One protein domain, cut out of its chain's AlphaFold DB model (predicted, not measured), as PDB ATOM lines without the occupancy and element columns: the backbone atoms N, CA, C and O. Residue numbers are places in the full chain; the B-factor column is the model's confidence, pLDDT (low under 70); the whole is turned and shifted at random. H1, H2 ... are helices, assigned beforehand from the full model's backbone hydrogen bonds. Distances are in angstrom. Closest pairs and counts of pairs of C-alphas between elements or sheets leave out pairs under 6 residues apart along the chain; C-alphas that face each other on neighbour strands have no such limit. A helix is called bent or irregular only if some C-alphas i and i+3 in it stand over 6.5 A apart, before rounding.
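This is residues 236 to 306 of the 374 residues of an uncharacterized protein of Puccinia coronata f. sp. avenae (UniProt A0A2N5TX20). The model is a loose, open C: a helical hairpin of H3 and H4 makes one end, and two separate arms reach from it toward the other end, H2 followed by H1 on one side and H5 on the other, with empty space between the arms. Residues 236 to 245 and 294 to 306 stick out free. The printed part has 71 residues with five named helices, H1 to H5 in chain order, and no named strand, and its class is all helix. The whole is loose, with a radius of gyration of the C-alphas of 16.0 A, and flat, spanning 48 by 30 by 15 A.

H1 covers residues 236 to 242, from C-alpha 236 at (225.540, -124.182, 317.124). H2 covers residues 244 to 251. H3, residues 258 to 275, measures 17.9 A and has a kink of 76 degrees near residue 269; it is irregular, with C-alphas 269 and 272 9.4 A apart. H4, residues 278 to 288, measures 13.8 A and is irregular, with C-alphas 283 and 286 7.5 A apart. H5, residues 295 to 306, measures 17.7 A and ends with C-alpha 306 at (236.579, -112.372, 329.027).

H1 and H2 meet only through their link. H2 and H3 are close but not clearly touching; their closest C-alphas, of Ile 250 and Leu 260, are 7.8 A apart. They run the same way at a steep tilt of 48 degrees. H3 and H4 touch as a hairpin, closest at the C-alphas of Tyr 259 and Leu 287, 5.8 A apart. They run opposite ways at a shallow tilt of 11 degrees. H5 is apart from H4, and also from H1. Every O i to N i+4 pair is within hydrogen-bond range in H1 and H2, against 11 of 14 in H3, 5 of 7 in H4 and 7 of 8 in H5.

The C-alphas farthest apart, of Gly 271 and Asp 306, are 47.8 A apart. The printed part has no cut and no long link. Mean pLDDT of the printed part is 79.2; residues 290 to 306 are under 70.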
ATOM      1  N   VAL A 236     226.408-125.221 317.715       90.31
ATOM      2  CA  VAL A 236     225.540-124.182 317.124       90.31
ATOM      3  C   VAL A 236     225.095-124.538 315.698       90.31
ATOM      4  O   VAL A 236     223.887-124.473 315.463       90.31
ATOM      5  N   PRO A 237     225.974-124.967 314.768       92.62
ATOM      6  CA  PRO A 237     225.562-125.320 313.408       92.62
ATOM      7  C   PRO A 237     224.477-126.400 313.385       92.62
ATOM      8  O   PRO A 237     223.421-126.195 312.791       92.62
ATOM      9  N   ARG A 238     224.667-127.487 314.144       91.44
ATOM     10  CA  ARG A 238     223.700-128.596 314.238       91.44
ATOM     11  C   ARG A 238     222.338-128.143 314.762       91.44
ATOM     12  O   ARG A 238     221.298-128.584 314.280       91.44
ATOM     13  N   ARG A 239     222.329-127.242 315.750       89.75
ATOM     14  CA  ARG A 239     221.088-126.665 316.292       89.75
ATOM     15  C   ARG A 239     220.360-125.807 315.261       89.75
ATOM     16  O   ARG A 239     219.135-125.821 315.237       89.75
ATOM     17  N   VAL A 240     221.096-125.058 314.440       91.25
ATOM     18  CA  VAL A 240     220.516-124.232 313.372       91.25
ATOM     19  C   VAL A 240     219.965-125.110 312.249       91.25
ATOM     20  O   VAL A 240     218.849-124.870 311.799       91.25
ATOM     21  N   GLU A 241     220.684-126.161 311.853       93.12
ATOM     22  CA  GLU A 241     220.217-127.139 310.858       93.12
ATOM     23  C   GLU A 241     218.915-127.816 311.297       93.12
ATOM     24  O   GLU A 241     217.983-127.931 310.509       93.12
ATOM     25  N   HIS A 242     218.781-128.165 312.579       93.62
ATOM     26  CA  HIS A 242     217.549-128.768 313.090       93.62
ATOM     27  C   HIS A 242     216.319-127.839 313.016       93.62
ATOM     28  O   HIS A 242     215.183-128.308 313.003       93.62
ATOM     29  N   LEU A 243     216.510-126.515 312.942       92.38
ATOM     30  CA  LEU A 243     215.403-125.566 312.768       92.38
ATOM     31  C   LEU A 243     214.890-125.512 311.323       92.38
ATOM     32  O   LEU A 243     213.818-124.954 311.087       92.38
ATOM     33  N   GLN A 244     215.625-126.076 310.362       93.06
ATOM     34  CA  GLN A 244     215.324-125.983 308.938       93.06
ATOM     35  C   GLN A 244     213.916-126.494 308.598       93.06
ATOM     36  O   GLN A 244     213.153-125.779 307.949       93.06
ATOM     37  N   ASP A 245     213.533-127.674 309.088       93.06
ATOM     38  CA  ASP A 245     212.219-128.272 308.804       93.06
ATOM     39  C   ASP A 245     211.064-127.425 309.351       93.06
ATOM     40  O   ASP A 245     210.018-127.257 308.714       93.06
ATOM     41  N   HIS A 246     211.266-126.837 310.531       93.12
ATOM     42  CA  HIS A 246     210.298-125.933 311.137       93.12
ATOM     43  C   HIS A 246     210.175-124.629 310.335       93.12
ATOM     44  O   HIS A 246     209.066-124.165 310.074       93.12
ATOM     45  N   LEU A 247     211.298-124.061 309.879       92.19
ATOM     46  CA  LEU A 247     211.304-122.867 309.029       92.19
ATOM     47  C   LEU A 247     210.633-123.123 307.673       92.19
ATOM     48  O   LEU A 247     209.850-122.289 307.219       92.19
ATOM     49  N   PHE A 248     210.857-124.286 307.056       94.12
ATOM     50  CA  PHE A 248     210.132-124.677 305.846       94.12
ATOM     51  C   PHE A 248     208.636-124.850 306.106       94.12
ATOM     52  O   PHE A 248     207.823-124.382 305.315       94.12
ATOM     53  N   SER A 249     208.255-125.428 307.244       94.00
ATOM     54  CA  SER A 249     206.845-125.558 307.633       94.00
ATOM     55  C   SER A 249     206.156-124.199 307.823       94.00
ATOM     56  O   SER A 249     204.977-124.059 307.488       94.00
ATOM     57  N   ILE A 250     206.884-123.191 308.316       93.62
ATOM     58  CA  ILE A 250     206.415-121.798 308.387       93.62
ATOM     59  C   ILE A 250     206.293-121.199 306.978       93.62
ATOM     60  O   ILE A 250     205.266-120.608 306.655       93.62
ATOM     61  N   SER A 251     207.305-121.375 306.121       92.00
ATOM     62  CA  SER A 251     207.293-120.874 304.736       92.00
ATOM     63  C   SER A 251     206.134-121.456 303.915       92.00
ATOM     64  O   SER A 251     205.473-120.734 303.169       92.00
ATOM     65  N   ASP A 252     205.847-122.747 304.096       93.75
ATOM     66  CA  ASP A 252     204.715-123.452 303.487       93.75
ATOM     67  C   ASP A 252     203.355-123.057 304.097       93.75
ATOM     68  O   ASP A 252     202.315-123.546 303.655       93.75
ATOM     69  N   LYS A 253     203.336-122.198 305.128       89.62
ATOM     70  CA  LYS A 253     202.143-121.809 305.902       89.62
ATOM     71  C   LYS A 253     201.420-122.984 306.570       89.62
ATOM     72  O   LYS A 253     200.227-122.896 306.856       89.62
ATOM     73  N   ARG A 254     202.126-124.088 306.837       92.75
ATOM     74  CA  ARG A 254     201.591-125.219 307.619       92.75
ATOM     75  C   ARG A 254     201.567-124.901 309.110       92.75
ATOM     76  O   ARG A 254     200.698-125.389 309.824       92.75
ATOM     77  N   VAL A 255     202.519-124.085 309.563       92.75
ATOM     78  CA  VAL A 255     202.633-123.605 310.944       92.75
ATOM     79  C   VAL A 255     202.439-122.085 310.957       92.75
ATOM     80  O   VAL A 255     203.117-121.399 310.189       92.75
ATOM     81  N   PRO A 256     201.540-121.542 311.802       91.19
ATOM     82  CA  PRO A 256     201.340-120.101 311.906       91.19
ATOM     83  C   PRO A 256     202.552-119.431 312.560       91.19
ATOM     84  O   PRO A 256     203.147-119.967 313.497       91.19
ATOM     85  N   SER A 257     202.898-118.233 312.097       90.81
ATOM     86  CA  SER A 257     204.008-117.447 312.636       90.81
ATOM     87  C   SER A 257     203.578-115.996 312.725       90.81
ATOM     88  O   SER A 257     203.358-115.351 311.706       90.81
ATOM     89  N   CYS A 258     203.510-115.453 313.941       89.12
ATOM     90  CA  CYS A 258     203.118-114.060 314.155       89.12
ATOM     91  C   CYS A 258     203.995-113.063 313.378       89.12
ATOM     92  O   CYS A 258     203.501-112.016 312.967       89.12
ATOM     93  N   TYR A 259     205.262-113.411 313.132       89.75
ATOM     94  CA  TYR A 259     206.191-112.612 312.340       89.75
ATOM     95  C   TYR A 259     205.874-112.683 310.842       89.75
ATOM     96  O   TYR A 259     205.641-111.652 310.218       89.75
ATOM     97  N   LEU A 260     205.805-113.890 310.264       89.12
ATOM     98  CA  LEU A 260     205.539-114.047 308.829       89.12
ATOM     99  C   LEU A 260     204.126-113.568 308.469       89.12
ATOM    100  O   LEU A 260     203.946-112.846 307.490       89.12
ATOM    101  N   ASP A 261     203.132-113.925 309.280       90.81
ATOM    102  CA  ASP A 261     201.745-113.508 309.085       90.81
ATOM    103  C   ASP A 261     201.603-111.993 309.262       90.81
ATOM    104  O   ASP A 261     200.916-111.335 308.478       90.81
ATOM    105  N   GLY A 262     202.306-111.415 310.242       89.38
ATOM    106  CA  GLY A 262     202.390-109.970 310.435       89.38
ATOM    107  C   GLY A 262     202.980-109.255 309.220       89.38
ATOM    108  O   GLY A 262     202.395-108.284 308.745       89.38
ATOM    109  N   ALA A 263     204.078-109.770 308.660       88.75
ATOM    110  CA  ALA A 263     204.739-109.182 307.498       88.75
ATOM    111  C   ALA A 263     203.858-109.272 306.240       88.75
ATOM    112  O   ALA A 263     203.695-108.295 305.507       88.75
ATOM    113  N   ILE A 264     203.200-110.415 306.016       90.00
ATOM    114  CA  ILE A 264     202.268-110.599 304.894       90.00
ATOM    115  C   ILE A 264     201.053-109.670 305.032       90.00
ATOM    116  O   ILE A 264     200.633-109.050 304.049       90.00
ATOM    117  N   ASN A 265     200.486-109.539 306.233       90.12
ATOM    118  CA  ASN A 265     199.361-108.638 306.486       90.12
ATOM    119  C   ASN A 265     199.756-107.172 306.253       90.12
ATOM    120  O   ASN A 265     199.028-106.422 305.604       90.12
ATOM    121  N   SER A 266     200.940-106.769 306.703       88.75
ATOM    122  CA  SER A 266     201.482-105.432 306.452       88.75
ATOM    123  C   SER A 266     201.691-105.162 304.959       88.75
ATOM    124  O   SER A 266     201.244-104.140 304.437       88.75
ATOM    125  N   TRP A 267     202.273-106.114 304.225       89.62
ATOM    126  CA  TRP A 267     202.468-105.997 302.780       89.62
ATOM    127  C   TRP A 267     201.143-105.905 302.010       89.62
ATOM    128  O   TRP A 267     200.991-105.076 301.109       89.62
ATOM    129  N   THR A 268     200.163-106.740 302.363       91.56
ATOM    130  CA  THR A 268     198.848-106.770 301.696       91.56
ATOM    131  C   THR A 268     198.013-105.524 301.983       91.56
ATOM    132  O   THR A 268     197.322-105.046 301.085       91.56
ATOM    133  N   THR A 269     198.100-104.967 303.192       91.00
ATOM    134  CA  THR A 269     197.365-103.750 303.576       91.00
ATOM    135  C   THR A 269     197.956-102.482 302.963       91.00
ATOM    136  O   THR A 269     197.212-101.616 302.502       91.00
ATOM    137  N   LEU A 270     199.284-102.360 302.933       90.25
ATOM    138  CA  LEU A 270     199.972-101.160 302.451       90.25
ATOM    139  C   LEU A 270     200.196-101.165 300.935       90.25
ATOM    140  O   LEU A 270     200.216-100.103 300.304       90.25
ATOM    141  N   GLY A 271     200.353-102.349 300.345       89.69
ATOM    142  CA  GLY A 271     200.710-102.528 298.944       89.69
ATOM    143  C   GLY A 271     202.181-102.208 298.652       89.69
ATOM    144  O   GLY A 271     202.911-101.649 299.474       89.69
ATOM    145  N   LYS A 272     202.624-102.554 297.437       88.69
ATOM    146  CA  LYS A 272     204.038-102.538 297.009       88.69
ATOM    147  C   LYS A 272     204.759-101.202 297.228       88.69
ATOM    148  O   LYS A 272     205.916-101.187 297.614       88.69
ATOM    149  N   HIS A 273     204.101-100.076 296.956       86.75
ATOM    150  CA  HIS A 273     204.766 -98.769 297.022       86.75
ATOM    151  C   HIS A 273     205.025 -98.302 298.454       86.75
ATOM    152  O   HIS A 273     206.068 -97.722 298.731       86.75
ATOM    153  N   LYS A 274     204.086 -98.550 299.370       87.88
ATOM    154  CA  LYS A 274     204.224 -98.118 300.765       87.88
ATOM    155  C   LYS A 274     205.134 -99.046 301.560       87.88
ATOM    156  O   LYS A 274     205.900 -98.561 302.381       87.88
ATOM    157  N   SER A 275     205.098-100.343 301.270       84.38
ATOM    158  CA  SER A 275     205.987-101.346 301.874       84.38
ATOM    159  C   SER A 275     207.456-101.225 301.452       84.38
ATOM    160  O   SER A 275     208.310-101.832 302.073       84.38
ATOM    161  N   GLN A 276     207.767-100.443 300.416       84.44
ATOM    162  CA  GLN A 276     209.144-100.119 300.012       84.44
ATOM    163  C   GLN A 276     209.585 -98.723 300.478       84.44
ATOM    164  O   GLN A 276     210.606 -98.207 300.029       84.44
ATOM    165  N   SER A 277     208.778 -98.056 301.306       88.62
ATOM    166  CA  SER A 277     209.125 -96.736 301.825       88.62
ATOM    167  C   SER A 277     210.022 -96.858 303.053       88.62
ATOM    168  O   SER A 277     209.826 -97.741 303.879       88.62
ATOM    169  N   LEU A 278     210.929 -95.894 303.236       87.31
ATOM    170  CA  LEU A 278     211.772 -95.811 304.436       87.31
ATOM    171  C   LEU A 278     210.946 -95.787 305.734       87.31
ATOM    172  O   LEU A 278     211.360 -96.331 306.752       87.31
ATOM    173  N   PHE A 279     209.757 -95.178 305.698       85.69
ATOM    174  CA  PHE A 279     208.842 -95.153 306.840       85.69
ATOM    175  C   PHE A 279     208.300 -96.539 307.193       85.69
ATOM    176  O   PHE A 279     208.050 -96.812 308.364       85.69
ATOM    177  N   TYR A 280     208.104 -97.405 306.197       86.94
ATOM    178  CA  TYR A 280     207.725 -98.786 306.448       86.94
ATOM    179  C   TYR A 280     208.876 -99.551 307.084       86.94
ATOM    180  O   TYR A 280     208.662-100.120 308.145       86.94
ATOM    181  N   ASP A 281     210.078 -99.473 306.509       82.62
ATOM    182  CA  ASP A 281     211.257-100.195 307.006       82.62
ATOM    183  C   ASP A 281     211.554 -99.880 308.480       82.62
ATOM    184  O   ASP A 281     211.849-100.776 309.266       82.62
ATOM    185  N   ILE A 282     211.429 -98.609 308.883       84.06
ATOM    186  CA  ILE A 282     211.620 -98.192 310.281       84.06
ATOM    187  C   ILE A 282     210.525 -98.775 311.184       84.06
ATOM    188  O   ILE A 282     210.807 -99.235 312.289       84.06
ATOM    189  N   ASN A 283     209.273 -98.774 310.722       83.12
ATOM    190  CA  ASN A 283     208.132 -99.203 311.530       83.12
ATOM    191  C   ASN A 283     207.964-100.731 311.584       83.12
ATOM    192  O   ASN A 283     207.404-101.242 312.551       83.12
ATOM    193  N   SER A 284     208.410-101.461 310.559       83.06
ATOM    194  CA  SER A 284     208.343-102.925 310.487       83.06
ATOM    195  C   SER A 284     209.589-103.605 311.056       83.06
ATOM    196  O   SER A 284     209.579-104.823 311.226       83.06
ATOM    197  N   PHE A 285     210.631-102.838 311.397       81.06
ATOM    198  CA  PHE A 285     211.941-103.343 311.806       81.06
ATOM    199  C   PHE A 285     211.873-104.419 312.896       81.06
ATOM    200  O   PHE A 285     212.424-105.504 312.738       81.06
ATOM    201  N   GLU A 286     211.141-104.159 313.981       79.69
ATOM    202  CA  GLU A 286     211.016-105.095 315.112       79.69
ATOM    203  C   GLU A 286     210.291-106.399 314.743       79.69
ATOM    204  O   GLU A 286     210.482-107.438 315.378       79.69
ATOM    205  N   LEU A 287     209.445-106.350 313.713       84.50
ATOM    206  CA  LEU A 287     208.667-107.489 313.246       84.50
ATOM    207  C   LEU A 287     209.417-108.299 312.182       84.50
ATOM    208  O   LEU A 287     209.361-109.525 312.192       84.50
ATOM    209  N   GLU A 288     210.126-107.640 311.269       82.00
ATOM    210  CA  GLU A 288     210.826-108.306 310.166       82.00
ATOM    211  C   GLU A 288     212.276-108.678 310.514       82.00
ATOM    212  O   GLU A 288     212.811-109.636 309.956       82.00
ATOM    213  N   GLN A 289     212.905-107.981 311.468       76.62
ATOM    214  CA  GLN A 289     214.295-108.206 311.891       76.62
ATOM    215  C   GLN A 289     214.450-108.441 313.410       76.62
ATOM    216  O   GLN A 289     215.320-107.839 314.055       76.62
ATOM    217  N   PRO A 290     213.658-109.346 314.018       65.69
ATOM    218  CA  PRO A 290     213.731-109.586 315.451       65.69
ATOM    219  C   PRO A 290     215.112-110.129 315.848       65.69
ATOM    220  O   PRO A 290     215.550-111.194 315.412       65.69
ATOM    221  N   GLY A 291     215.802-109.397 316.726       60.41
ATOM    222  CA  GLY A 291     217.073-109.821 317.320       60.41
ATOM    223  C   GLY A 291     218.348-109.382 316.593       60.41
ATOM    224  O   GLY A 291     219.426-109.758 317.055       60.41
ATOM    225  N   TYR A 292     218.252-108.577 315.526       55.09
ATOM    226  CA  TYR A 292     219.421-107.969 314.869       55.09
ATOM    227  C   TYR A 292     220.060-106.844 315.715       55.09
ATOM    228  O   TYR A 292     221.266-106.628 315.633       55.09
ATOM    229  N   SER A 293     219.292-106.198 316.608       44.50
ATOM    230  CA  SER A 293     219.731-104.978 317.318       44.50
ATOM    231  C   SER A 293     219.450-104.953 318.825       44.50
ATOM    232  O   SER A 293     219.383-103.879 319.419       44.50
ATOM    233  N   SER A 294     219.271-106.091 319.504       44.31
ATOM    234  CA  SER A 294     219.101-106.043 320.964       44.31
ATOM    235  C   SER A 294     220.472-105.903 321.640       44.31
ATOM    236  O   SER A 294     221.189-106.898 321.766       44.31
ATOM    237  N   GLY A 295     220.829-104.699 322.105       45.41
ATOM    238  CA  GLY A 295     222.101-104.402 322.794       45.41
ATOM    239  C   GLY A 295     222.418-105.298 324.005       45.41
ATOM    240  O   GLY A 295     223.571-105.399 324.422       45.41
ATOM    241  N   ALA A 296     221.422-106.027 324.513       44.16
ATOM    242  CA  ALA A 296     221.583-107.075 325.517       44.16
ATOM    243  C   ALA A 296     222.419-108.283 325.037       44.16
ATOM    244  O   ALA A 296     223.093-108.906 325.851       44.16
ATOM    245  N   ARG A 297     222.417-108.622 323.736       45.16
ATOM    246  CA  ARG A 297     223.245-109.723 323.195       45.16
ATOM    247  C   ARG A 297     224.712-109.328 323.050       45.16
ATOM    248  O   ARG A 297     225.575-110.143 323.365       45.16
ATOM    249  N   THR A 298     224.992-108.091 322.639       45.12
ATOM    250  CA  THR A 298     226.362-107.561 322.549       45.12
ATOM    251  C   THR A 298     227.046-107.610 323.916       45.12
ATOM    252  O   THR A 298     228.145-108.139 324.035       45.12
ATOM    253  N   ALA A 299     226.336-107.203 324.971       45.78
ATOM    254  CA  ALA A 299     226.868-107.209 326.331       45.78
ATOM    255  C   ALA A 299     227.173-108.619 326.886       45.78
ATOM    256  O   ALA A 299     228.142-108.807 327.621       45.78
ATOM    257  N   VAL A 300     226.379-109.634 326.521       46.78
ATOM    258  CA  VAL A 300     226.652-111.038 326.894       46.78
ATOM    259  C   VAL A 300     227.866-111.585 326.136       46.78
ATOM    260  O   VAL A 300     228.677-112.306 326.718       46.78
ATOM    261  N   PHE A 301     228.024-111.221 324.860       40.66
ATOM    262  CA  PHE A 301     229.167-111.631 324.039       40.66
ATOM    263  C   PHE A 301     230.488-110.991 324.501       40.66
ATOM    264  O   PHE A 301     231.532-111.649 324.497       40.66
ATOM    265  N   ASP A 302     230.439-109.738 324.960       48.50
ATOM    266  CA  ASP A 302     231.590-109.048 325.545       48.50
ATOM    267  C   ASP A 302     232.096-109.749 326.807       48.50
ATOM    268  O   ASP A 302     233.298-109.978 326.912       48.50
ATOM    269  N   ARG A 303     231.195-110.191 327.699       46.19
ATOM    270  CA  ARG A 303     231.589-110.962 328.889       46.19
ATOM    271  C   ARG A 303     232.088-112.372 328.562       46.19
ATOM    272  O   ARG A 303     232.956-112.892 329.254       46.19
ATOM    273  N   TRP A 304     231.563-113.006 327.511       46.12
ATOM    274  CA  TRP A 304     232.062-114.309 327.048       46.12
ATOM    275  C   TRP A 304     233.503-114.221 326.520       46.12
ATOM    276  O   TRP A 304     234.310-115.113 326.780       46.12
ATOM    277  N   SER A 305     233.861-113.113 325.862       42.12
ATOM    278  CA  SER A 305     235.244-112.867 325.427       42.12
ATOM    279  C   SER A 305     236.238-112.728 326.591       42.12
ATOM    280  O   SER A 305     237.438-112.828 326.356       42.12
ATOM    281  N   ASP A 306     235.758-112.562 327.827       51.94
ATOM    282  CA  ASP A 306     236.579-112.372 329.027       51.94
ATOM    283  C   ASP A 306     236.917-113.693 329.762       51.94
ATOM    284  O   ASP A 306     237.698-113.687 330.713       51.94
TER     285      ASP A 306